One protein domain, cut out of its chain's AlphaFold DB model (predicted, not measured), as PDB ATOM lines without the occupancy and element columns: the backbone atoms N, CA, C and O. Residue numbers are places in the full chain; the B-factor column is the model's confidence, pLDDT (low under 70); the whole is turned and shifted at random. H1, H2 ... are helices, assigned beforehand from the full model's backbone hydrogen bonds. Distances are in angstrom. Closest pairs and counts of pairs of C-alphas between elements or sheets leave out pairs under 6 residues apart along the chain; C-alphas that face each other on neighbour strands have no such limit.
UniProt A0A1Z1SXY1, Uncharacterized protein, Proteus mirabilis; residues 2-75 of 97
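This is residues 2 to 75 of the 97 residues of an uncharacterized protein of Proteus mirabilis (UniProt A0A1Z1SXY1). What would one see first? A long helix, H1, has two shorter helices packed on one side of it: H2 crosses its earlier part, and H3 slants away from its later part. From the end of H3 a long tail without named elements, residues 58 to 75, loops out beyond the end of H1 and folds back. What is it made of? The printed part has 74 residues, with three named helices in the order H1, H2, H3 and no named strand; its class is all helix. How spread out is it? It is compact, with a radius of gyration of the C-alphas of 12.3 A, and elongated in outline, spanning 39 by 21 by 21 A.

How does the first helix meet the second? H1, residues 3 to 21, touches H2, residues 33 to 41, with its residues 6 to 10 alone. The closest C-alphas are those of Ile 6 and Val 36, 6.1 A apart, and the lines are about perpendicular at 86 degrees. What of the third helix? H3, residues 46 to 57, touches H1 at a steep tilt of 49 degrees, the same way, with residues 46 to 50 of H3 and 9 to 17 of H1 alone. The closest C-alphas are those of Val 13 and Pro 46, 5.6 A apart. Do the two shorter helices meet? H2 and H3 are close but not clearly touching, at a steep tilt of 65 degrees, opposite ways; their closest C-alphas, those of Met 39 and Ala 49, are 7.7 A apart. What do the backbones show? In H1, H2 and H3 every O i to N i+4 pair is within hydrogen-bond range.

Where does H1 run? It goes from C-alpha 3 at (145.809, 179.233, 95.787) to C-alpha 21 at (142.990, 175.169, 121.511), a length of 26.2 A. How long are the others? H2, from Asp 33 to Glu 41, measures 12.1 A from first to last C-alpha. H3, from Pro 46 to Tyr 57, measures 16.2 A and ends with C-alpha 57 at (153.751, 174.118, 121.474).

How large is it? The two C-alphas farthest apart, those of Asp 2 and Cys 66, are 39.4 A apart. Is anything missing between 2 and 75? The printed part has no cut. Which links are long? The link from H1 to H2 is long, with 11 residues, and the link from H2 to H3 is tight, with 4. Where is confidence low? The mean pLDDT of the printed part is 74.8, and residue 28 and residues 58 to 75 are under 70.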
ATOM      1  N   ASP A   2     147.485 175.363  93.496       85.00
ATOM      2  CA  ASP A   2     146.329 176.258  93.404       85.00
ATOM      3  C   ASP A   2     146.133 177.033  94.710       85.00
ATOM      4  O   ASP A   2     146.113 176.447  95.797       85.00
ATOM      5  N   LYS A   3     145.952 178.353  94.614       82.25
ATOM      6  CA  LYS A   3     145.809 179.233  95.787       82.25
ATOM      7  C   LYS A   3     144.590 178.850  96.635       82.25
ATOM      8  O   LYS A   3     144.616 178.973  97.855       82.25
ATOM      9  N   ILE A   4     143.555 178.304  95.996       86.00
ATOM     10  CA  ILE A   4     142.354 177.776  96.654       86.00
ATOM     11  C   ILE A   4     142.687 176.584  97.566       86.00
ATOM     12  O   ILE A   4     142.144 176.489  98.664       86.00
ATOM     13  N   THR A   5     143.592 175.693  97.154       86.19
ATOM     14  CA  THR A   5     144.002 174.527  97.956       86.19
ATOM     15  C   THR A   5     144.767 174.957  99.204       86.19
ATOM     16  O   THR A   5     144.502 174.449 100.293       86.19
ATOM     17  N   ILE A   6     145.651 175.948  99.064       86.62
ATOM     18  CA  ILE A   6     146.403 176.545 100.177       86.62
ATOM     19  C   ILE A   6     145.438 177.178 101.187       86.62
ATOM     20  O   ILE A   6     145.492 176.868 102.374       86.62
ATOM     21  N   ILE A   7     144.498 178.003 100.714       86.25
ATOM     22  CA  ILE A   7     143.504 178.669 101.571       86.25
ATOM     23  C   ILE A   7     142.621 177.643 102.290       86.25
ATOM     24  O   ILE A   7     142.345 177.791 103.477       86.25
ATOM     25  N   ARG A   8     142.197 176.575 101.604       86.19
ATOM     26  CA  ARG A   8     141.417 175.489 102.218       86.19
ATOM     27  C   ARG A   8     142.176 174.798 103.343       86.19
ATOM     28  O   ARG A   8     141.594 174.557 104.397       86.19
ATOM     29  N   PHE A   9     143.458 174.507 103.131       87.19
ATOM     30  CA  PHE A   9     144.315 173.914 104.154       87.19
ATOM     31  C   PHE A   9     144.448 174.839 105.368       87.19
ATOM     32  O   PHE A   9     144.191 174.419 106.495       87.19
ATOM     33  N   GLN A  10     144.768 176.114 105.133       85.25
ATOM     34  CA  GLN A  10     144.878 177.133 106.181       85.25
ATOM     35  C   GLN A  10     143.587 177.279 106.982       85.25
ATOM     36  O   GLN A  10     143.627 177.353 108.208       85.25
ATOM     37  N   LEU A  11     142.437 177.273 106.307       85.75
ATOM     38  CA  LEU A  11     141.135 177.404 106.948       85.75
ATOM     39  C   LEU A  11     140.798 176.185 107.819       85.75
ATOM     40  O   LEU A  11     140.331 176.359 108.941       85.75
ATOM     41  N   LEU A  12     141.074 174.967 107.339       84.62
ATOM     42  CA  LEU A  12     140.886 173.724 108.100       84.62
ATOM     43  C   LEU A  12     141.727 173.710 109.377       84.62
ATOM     44  O   LEU A  12     141.204 173.465 110.463       84.62
ATOM     45  N   VAL A  13     143.017 174.027 109.255       83.31
ATOM     46  CA  VAL A  13     143.920 174.126 110.407       83.31
ATOM     47  C   VAL A  13     143.453 175.228 111.358       83.31
ATOM     48  O   VAL A  13     143.370 174.995 112.560       83.31
ATOM     49  N   HIS A  14     143.095 176.411 110.850       84.44
ATOM     50  CA  HIS A  14     142.607 177.510 111.683       84.44
ATOM     51  C   HIS A  14     141.367 177.114 112.488       84.44
ATOM     52  O   HIS A  14     141.292 177.405 113.680       84.44
ATOM     53  N   GLN A  15     140.415 176.429 111.852       80.44
ATOM     54  CA  GLN A  15     139.199 175.947 112.499       80.44
ATOM     55  C   GLN A  15     139.535 174.954 113.619       80.44
ATOM     56  O   GLN A  15     139.038 175.110 114.731       80.44
ATOM     57  N   LEU A  16     140.420 173.986 113.354       78.56
ATOM     58  CA  LEU A  16     140.881 173.011 114.348       78.56
ATOM     59  C   LEU A  16     141.572 173.699 115.534       78.56
ATOM     60  O   LEU A  16     141.250 173.423 116.687       78.56
ATOM     61  N   LEU A  17     142.474 174.645 115.267       79.38
ATOM     62  CA  LEU A  17     143.178 175.401 116.304       79.38
ATOM     63  C   LEU A  17     142.219 176.222 117.167       79.38
ATOM     64  O   LEU A  17     142.271 176.159 118.396       79.38
ATOM     65  N   LYS A  18     141.293 176.935 116.529       80.88
ATOM     66  CA  LYS A  18     140.307 177.769 117.212       80.88
ATOM     67  C   LYS A  18     139.336 176.940 118.053       80.88
ATOM     68  O   LYS A  18     139.032 177.333 119.174       80.88
ATOM     69  N   VAL A  19     138.857 175.808 117.532       72.06
ATOM     70  CA  VAL A  19     137.871 174.945 118.208       72.06
ATOM     71  C   VAL A  19     138.498 174.140 119.347       72.06
ATOM     72  O   VAL A  19     137.867 173.975 120.389       72.06
ATOM     73  N   HIS A  20     139.723 173.638 119.178       73.31
ATOM     74  CA  HIS A  20     140.342 172.745 120.161       73.31
ATOM     75  C   HIS A  20     141.268 173.444 121.147       73.31
ATOM     76  O   HIS A  20     141.364 172.992 122.284       73.31
ATOM     77  N   TYR A  21     141.924 174.527 120.738       73.56
ATOM     78  CA  TYR A  21     142.990 175.169 121.511       73.56
ATOM     79  C   TYR A  21     142.759 176.670 121.725       73.56
ATOM     80  O   TYR A  21     143.512 177.304 122.455       73.56
ATOM     81  N   GLY A  22     141.728 177.259 121.109       74.81
ATOM     82  CA  GLY A  22     141.421 178.685 121.249       74.81
ATOM     83  C   GLY A  22     142.476 179.624 120.650       74.81
ATOM     84  O   GLY A  22     142.422 180.826 120.892       74.81
ATOM     85  N   ILE A  23     143.417 179.097 119.863       76.44
ATOM     86  CA  ILE A  23     144.517 179.850 119.241       76.44
ATOM     87  C   ILE A  23     144.270 180.109 117.757       76.44
ATOM     88  O   ILE A  23     143.477 179.439 117.088       76.44
ATOM     89  N   THR A  24     144.947 181.129 117.237       77.94
ATOM     90  CA  THR A  24     144.793 181.608 115.864       77.94
ATOM     91  C   THR A  24     145.903 181.081 114.957       77.94
ATOM     92  O   THR A  24     146.996 180.739 115.397       77.94
ATOM     93  N   LEU A  25     145.626 181.033 113.647       77.00
ATOM     94  CA  LEU A  25     146.582 180.527 112.653       77.00
ATOM     95  C   LEU A  25     147.868 181.376 112.627       77.00
ATOM     96  O   LEU A  25     148.958 180.844 112.433       77.00
ATOM     97  N   SER A  26     147.733 182.683 112.873       74.25
ATOM     98  CA  SER A  26     148.825 183.660 112.903       74.25
ATOM     99  C   SER A  26     149.935 183.316 113.897       74.25
ATOM    100  O   SER A  26     151.083 183.661 113.651       74.25
ATOM    101  N   ASP A  27     149.616 182.607 114.981       70.44
ATOM    102  CA  ASP A  27     150.579 182.237 116.025       70.44
ATOM    103  C   ASP A  27     151.445 181.017 115.642       70.44
ATOM    104  O   ASP A  27     152.494 180.748 116.220       70.44
ATOM    105  N   THR A  28     151.033 180.278 114.609       68.75
ATOM    106  CA  THR A  28     151.536 178.922 114.335       68.75
ATOM    107  C   THR A  28     152.447 178.803 113.110       68.75
ATOM    108  O   THR A  28     152.897 177.706 112.782       68.75
ATOM    109  N   GLY A  29     152.728 179.904 112.406       70.38
ATOM    110  CA  GLY A  29     153.539 179.911 111.173       70.38
ATOM    111  C   GLY A  29     152.839 179.315 109.942       70.38
ATOM    112  O   GLY A  29     153.326 179.441 108.825       70.38
ATOM    113  N   LEU A  30     151.645 178.737 110.115       76.00
ATOM    114  CA  LEU A  30     150.821 178.181 109.035       76.00
ATOM    115  C   LEU A  30     150.058 179.243 108.231       76.00
ATOM    116  O   LEU A  30     149.342 178.911 107.288       76.00
ATOM    117  N   SER A  31     150.200 180.519 108.597       79.00
ATOM    118  CA  SER A  31     149.647 181.640 107.832       79.00
ATOM    119  C   SER A  31     150.417 181.905 106.532       79.00
ATOM    120  O   SER A  31     149.871 182.553 105.638       79.00
ATOM    121  N   ASP A  32     151.644 181.395 106.408       86.38
ATOM    122  CA  ASP A  32     152.465 181.518 105.205       86.38
ATOM    123  C   ASP A  32     152.045 180.507 104.132       86.38
ATOM    124  O   ASP A  32     151.995 179.295 104.365       86.38
ATOM    125  N   ASP A  33     151.776 180.999 102.920       86.62
ATOM    126  CA  ASP A  33     151.388 180.149 101.788       86.62
ATOM    127  C   ASP A  33     152.514 179.196 101.358       86.62
ATOM    128  O   ASP A  33     152.246 178.076 100.910       86.62
ATOM    129  N   ALA A  34     153.767 179.616 101.549       86.31
ATOM    130  CA  ALA A  34     154.951 178.826 101.243       86.31
ATOM    131  C   ALA A  34     155.083 177.621 102.183       86.31
ATOM    132  O   ALA A  34     155.383 176.515 101.728       86.31
ATOM    133  N   GLU A  35     154.812 177.811 103.477       84.25
ATOM    134  CA  GLU A  35     154.846 176.727 104.461       84.25
ATOM    135  C   GLU A  35     153.736 175.711 104.159       84.25
ATOM    136  O   GLU A  35     153.981 174.506 104.082       84.25
ATOM    137  N   VAL A  36     152.525 176.202 103.871       85.88
ATOM    138  CA  VAL A  36     151.360 175.386 103.488       85.88
ATOM    139  C   VAL A  36     151.592 174.613 102.201       85.88
ATOM    140  O   VAL A  36     151.306 173.417 102.150       85.88
ATOM    141  N   SER A  37     152.162 175.254 101.183       86.50
ATOM    142  CA  SER A  37     152.532 174.575  99.942       86.50
ATOM    143  C   SER A  37     153.506 173.437 100.217       86.50
ATOM    144  O   SER A  37     153.264 172.321  99.766       86.50
ATOM    145  N   ARG A  38     154.530 173.677 101.043       86.50
ATOM    146  CA  ARG A  38     155.514 172.657 101.417       86.50
ATOM    147  C   ARG A  38     154.872 171.477 102.147       86.50
ATOM    148  O   ARG A  38     155.218 170.336 101.869       86.50
ATOM    149  N   MET A  39     153.927 171.718 103.057       85.12
ATOM    150  CA  MET A  39     153.210 170.633 103.742       85.12
ATOM    151  C   MET A  39     152.374 169.795 102.784       85.12
ATOM    152  O   MET A  39     152.415 168.570 102.866       85.12
ATOM    153  N   ILE A  40     151.661 170.429 101.856       85.56
ATOM    154  CA  ILE A  40     150.881 169.704 100.849       85.56
ATOM    155  C   ILE A  40     151.820 168.897  99.934       85.56
ATOM    156  O   ILE A  40     151.528 167.742  99.639       85.56
ATOM    157  N   GLU A  41     152.969 169.456  99.538       86.06
ATOM    158  CA  GLU A  41     153.991 168.746  98.747       86.06
ATOM    159  C   GLU A  41     154.631 167.573  99.503       86.06
ATOM    160  O   GLU A  41     154.960 166.554  98.901       86.06
ATOM    161  N   LEU A  42     154.757 167.678 100.828       86.56
ATOM    162  CA  LEU A  42     155.204 166.596 101.708       86.56
ATOM    163  C   LEU A  42     154.104 165.554 101.995       86.56
ATOM    164  O   LEU A  42     154.364 164.584 102.706       86.56
ATOM    165  N   GLY A  43     152.880 165.746 101.489       85.38
ATOM    166  CA  GLY A  43     151.735 164.875 101.776       85.38
ATOM    167  C   GLY A  43     151.229 164.983 103.219       85.38
ATOM    168  O   GLY A  43     150.582 164.069 103.727       85.38
ATOM    169  N   ILE A  44     151.534 166.086 103.907       84.38
ATOM    170  CA  ILE A  44     151.104 166.336 105.281       84.38
ATOM    171  C   ILE A  44     149.643 166.786 105.258       84.38
ATOM    172  O   ILE A  44     149.302 167.819 104.689       84.38
ATOM    173  N   SER A  45     148.782 166.012 105.916       82.19
ATOM    174  CA  SER A  45     147.382 166.374 106.155       82.19
ATOM    175  C   SER A  45     147.284 167.578 107.109       82.19
ATOM    176  O   SER A  45     148.120 167.700 108.011       82.19
ATOM    177  N   PRO A  46     146.262 168.451 106.989       79.25
ATOM    178  CA  PRO A  46     146.034 169.545 107.941       79.25
ATOM    179  C   PRO A  46     145.956 169.059 109.396       79.25
ATOM    180  O   PRO A  46     146.416 169.750 110.300       79.25
ATOM    181  N   VAL A  47     145.479 167.834 109.626       78.19
ATOM    182  CA  VAL A  47     145.488 167.169 110.940       78.19
ATOM    183  C   VAL A  47     146.903 166.960 111.457       78.19
ATOM    184  O   VAL A  47     147.213 167.307 112.590       78.19
ATOM    185  N   SER A  48     147.777 166.415 110.615       82.44
ATOM    186  CA  SER A  48     149.177 166.171 110.953       82.44
ATOM    187  C   SER A  48     149.935 167.477 111.181       82.44
ATOM    188  O   SER A  48     150.806 167.529 112.047       82.44
ATOM    189  N   ALA A  49     149.587 168.544 110.455       83.38
ATOM    190  CA  ALA A  49     150.119 169.881 110.701       83.38
ATOM    191  C   ALA A  49     149.691 170.411 112.079       83.38
ATOM    192  O   ALA A  49     150.541 170.862 112.844       83.38
ATOM    193  N   VAL A  50     148.410 170.277 112.439       79.88
ATOM    194  CA  VAL A  50     147.922 170.621 113.783       79.88
ATOM    195  C   VAL A  50     148.595 169.754 114.846       79.88
ATOM    196  O   VAL A  50     149.105 170.297 115.814       79.88
ATOM    197  N   ASN A  51     148.709 168.439 114.656       78.81
ATOM    198  CA  ASN A  51     149.383 167.543 115.605       78.81
ATOM    199  C   ASN A  51     150.865 167.897 115.800       78.81
ATOM    200  O   ASN A  51     151.365 167.824 116.917       78.81
ATOM    201  N   ARG A  52     151.565 168.342 114.748       77.94
ATOM    202  CA  ARG A  52     152.933 168.875 114.864       77.94
ATOM    203  C   ARG A  52     153.001 170.158 115.683       77.94
ATOM    204  O   ARG A  52     153.973 170.361 116.402       77.94
ATOM    205  N   LEU A  53     151.998 171.024 115.573       77.81
ATOM    206  CA  LEU A  53     151.906 172.220 116.408       77.81
ATOM    207  C   LEU A  53     151.591 171.865 117.855       77.81
ATOM    208  O   LEU A  53     152.187 172.440 118.755       77.81
ATOM    209  N   VAL A  54     150.709 170.896 118.084       74.12
ATOM    210  CA  VAL A  54     150.412 170.379 119.424       74.12
ATOM    211  C   VAL A  54     151.677 169.839 120.075       74.12
ATOM    212  O   VAL A  54     151.955 170.180 121.215       74.12
ATOM    213  N   ASP A  55     152.478 169.074 119.335       74.31
ATOM    214  CA  ASP A  55     153.760 168.560 119.813       74.31
ATOM    215  C   ASP A  55     154.758 169.694 120.099       74.31
ATOM    216  O   ASP A  55     155.317 169.773 121.189       74.31
ATOM    217  N   LYS A  56     154.908 170.647 119.169       77.69
ATOM    218  CA  LYS A  56     155.863 171.762 119.280       77.69
ATOM    219  C   LYS A  56     155.520 172.772 120.380       77.69
ATOM    220  O   LYS A  56     156.426 173.290 121.025       77.69
ATOM    221  N   TYR A  57     154.240 173.090 120.549       73.25
ATOM    222  CA  TYR A  57     153.751 174.118 121.474       73.25
ATOM    223  C   TYR A  57     153.095 173.528 122.732       73.25
ATOM    224  O   TYR A  57     152.615 174.286 123.567       73.25
ATOM    225  N   HIS A  58     153.077 172.195 122.871       69.25
ATOM    226  CA  HIS A  58     152.431 171.461 123.970       69.25
ATOM    227  C   HIS A  58     150.995 171.941 124.217       69.25
ATOM    228  O   HIS A  58     150.594 172.229 125.342       69.25
ATOM    229  N   LEU A  59     150.226 172.073 123.133       68.94
ATOM    230  CA  LEU A  59     148.882 172.637 123.197       68.94
ATOM    231  C   LEU A  59     147.945 171.701 123.963       68.94
ATOM    232  O   LEU A  59     147.712 170.560 123.561       68.94
ATOM    233  N   GLU A  60     147.360 172.202 125.045       61.22
ATOM    234  CA  GLU A  60     146.361 171.471 125.818       61.22
ATOM    235  C   GLU A  60     144.966 171.690 125.221       61.22
ATOM    236  O   GLU A  60     144.525 172.822 125.001       61.22
ATOM    237  N   LYS A  61     144.265 170.591 124.920       64.38
ATOM    238  CA  LYS A  61     142.941 170.610 124.281       64.38
ATOM    239  C   LYS A  61     141.917 171.200 125.263       64.38
ATOM    240  O   LYS A  61     141.529 170.542 126.223       64.38
ATOM    241  N   LEU A  62     141.448 172.421 125.007       62.03
ATOM    242  CA  LEU A  62     140.464 173.125 125.843       62.03
ATOM    243  C   LEU A  62     139.081 172.464 125.801       62.03
ATOM    244  O   LEU A  62     138.333 172.529 126.772       62.03
ATOM    245  N   ASN A  63     138.740 171.801 124.693       52.44
ATOM    246  CA  ASN A  63     137.470 171.097 124.532       52.44
ATOM    247  C   ASN A  63     137.627 169.586 124.768       52.44
ATOM    248  O   ASN A  63     137.324 168.768 123.895       52.44
ATOM    249  N   ALA A  64     138.122 169.202 125.944       51.34
ATOM    250  CA  ALA A  64     137.925 167.852 126.458       51.34
ATOM    251  C   ALA A  64     136.461 167.717 126.912       51.34
ATOM    252  O   ALA A  64     136.150 167.714 128.101       51.34
ATOM    253  N   SER A  65     135.533 167.652 125.952       46.38
ATOM    254  CA  SER A  65     134.189 167.154 126.240       46.38
ATOM    255  C   SER A  65     134.340 165.774 126.879       46.38
ATOM    256  O   SER A  65     135.016 164.908 126.322       46.38
ATOM    257  N   CYS A  66     133.724 165.566 128.044       47.44
ATOM    258  CA  CYS A  66     133.852 164.361 128.871       47.44
ATOM    259  C   CYS A  66     133.349 163.056 128.214       47.44
ATOM    260  O   CYS A  66     133.281 162.023 128.876       47.44
ATOM    261  N   TYR A  67     133.000 163.097 126.926       44.62
ATOM    262  CA  TYR A  67     132.420 162.003 126.149       44.62
ATOM    263  C   TYR A  67     133.326 161.447 125.041       44.62
ATOM    264  O   TYR A  67     132.958 160.455 124.416       44.62
ATOM    265  N   LEU A  68     134.503 162.031 124.786       53.81
ATOM    266  CA  LEU A  68     135.468 161.492 123.818       53.81
ATOM    267  C   LEU A  68     136.788 161.149 124.521       53.81
ATOM    268  O   LEU A  68     137.198 161.890 125.414       53.81
ATOM    269  N   PRO A  69     137.465 160.042 124.151       43.94
ATOM    270  CA  PRO A  69     138.738 159.687 124.760       43.94
ATOM    271  C   PRO A  69     139.724 160.848 124.598       43.94
ATOM    272  O   PRO A  69     139.947 161.345 123.491       43.94
ATOM    273  N   ALA A  70     140.257 161.291 125.738       53.19
ATOM    274  CA  ALA A  70     141.139 162.435 125.917       53.19
ATOM    275  C   ALA A  70     142.525 162.198 125.296       53.19
ATOM    276  O   ALA A  70     143.533 162.112 125.991       53.19
ATOM    277  N   SER A  71     142.577 162.073 123.972       51.53
ATOM    278  CA  SER A  71     143.829 162.126 123.231       51.53
ATOM    279  C   SER A  71     144.099 163.584 122.836       51.53
ATOM    280  O   SER A  71     143.244 164.205 122.196       51.53
ATOM    281  N   PRO A  72     145.278 164.143 123.174       56.34
ATOM    282  CA  PRO A  72     145.677 165.492 122.760       56.34
ATOM    283  C   PRO A  72     145.862 165.608 121.238       56.34
ATOM    284  O   PRO A  72     145.986 166.701 120.707       56.34
ATOM    285  N   TYR A  73     145.834 164.490 120.512       57.91
ATOM    286  CA  TYR A  73     145.936 164.461 119.062       57.91
ATOM    287  C   TYR A  73     144.565 164.641 118.394       57.91
ATOM    288  O   TYR A  73     143.561 164.038 118.788       57.91
ATOM    289  N   VAL A  74     144.527 165.469 117.353       60.03
ATOM    290  CA  VAL A  74     143.433 165.494 116.378       60.03
ATOM    291  C   VAL A  74     143.567 164.213 115.554       60.03
ATOM    292  O   VAL A  74     144.620 163.953 114.976       60.03
ATOM    293  N   SER A  75     142.533 163.375 115.562       65.75
ATOM    294  CA  SER A  75     142.500 162.141 114.768       65.75
ATOM    295  C   SER A  75     141.864 162.422 113.406       65.75
ATOM    296  O   SER A  75     141.079 163.362 113.283       65.75
TER     297      SER A  75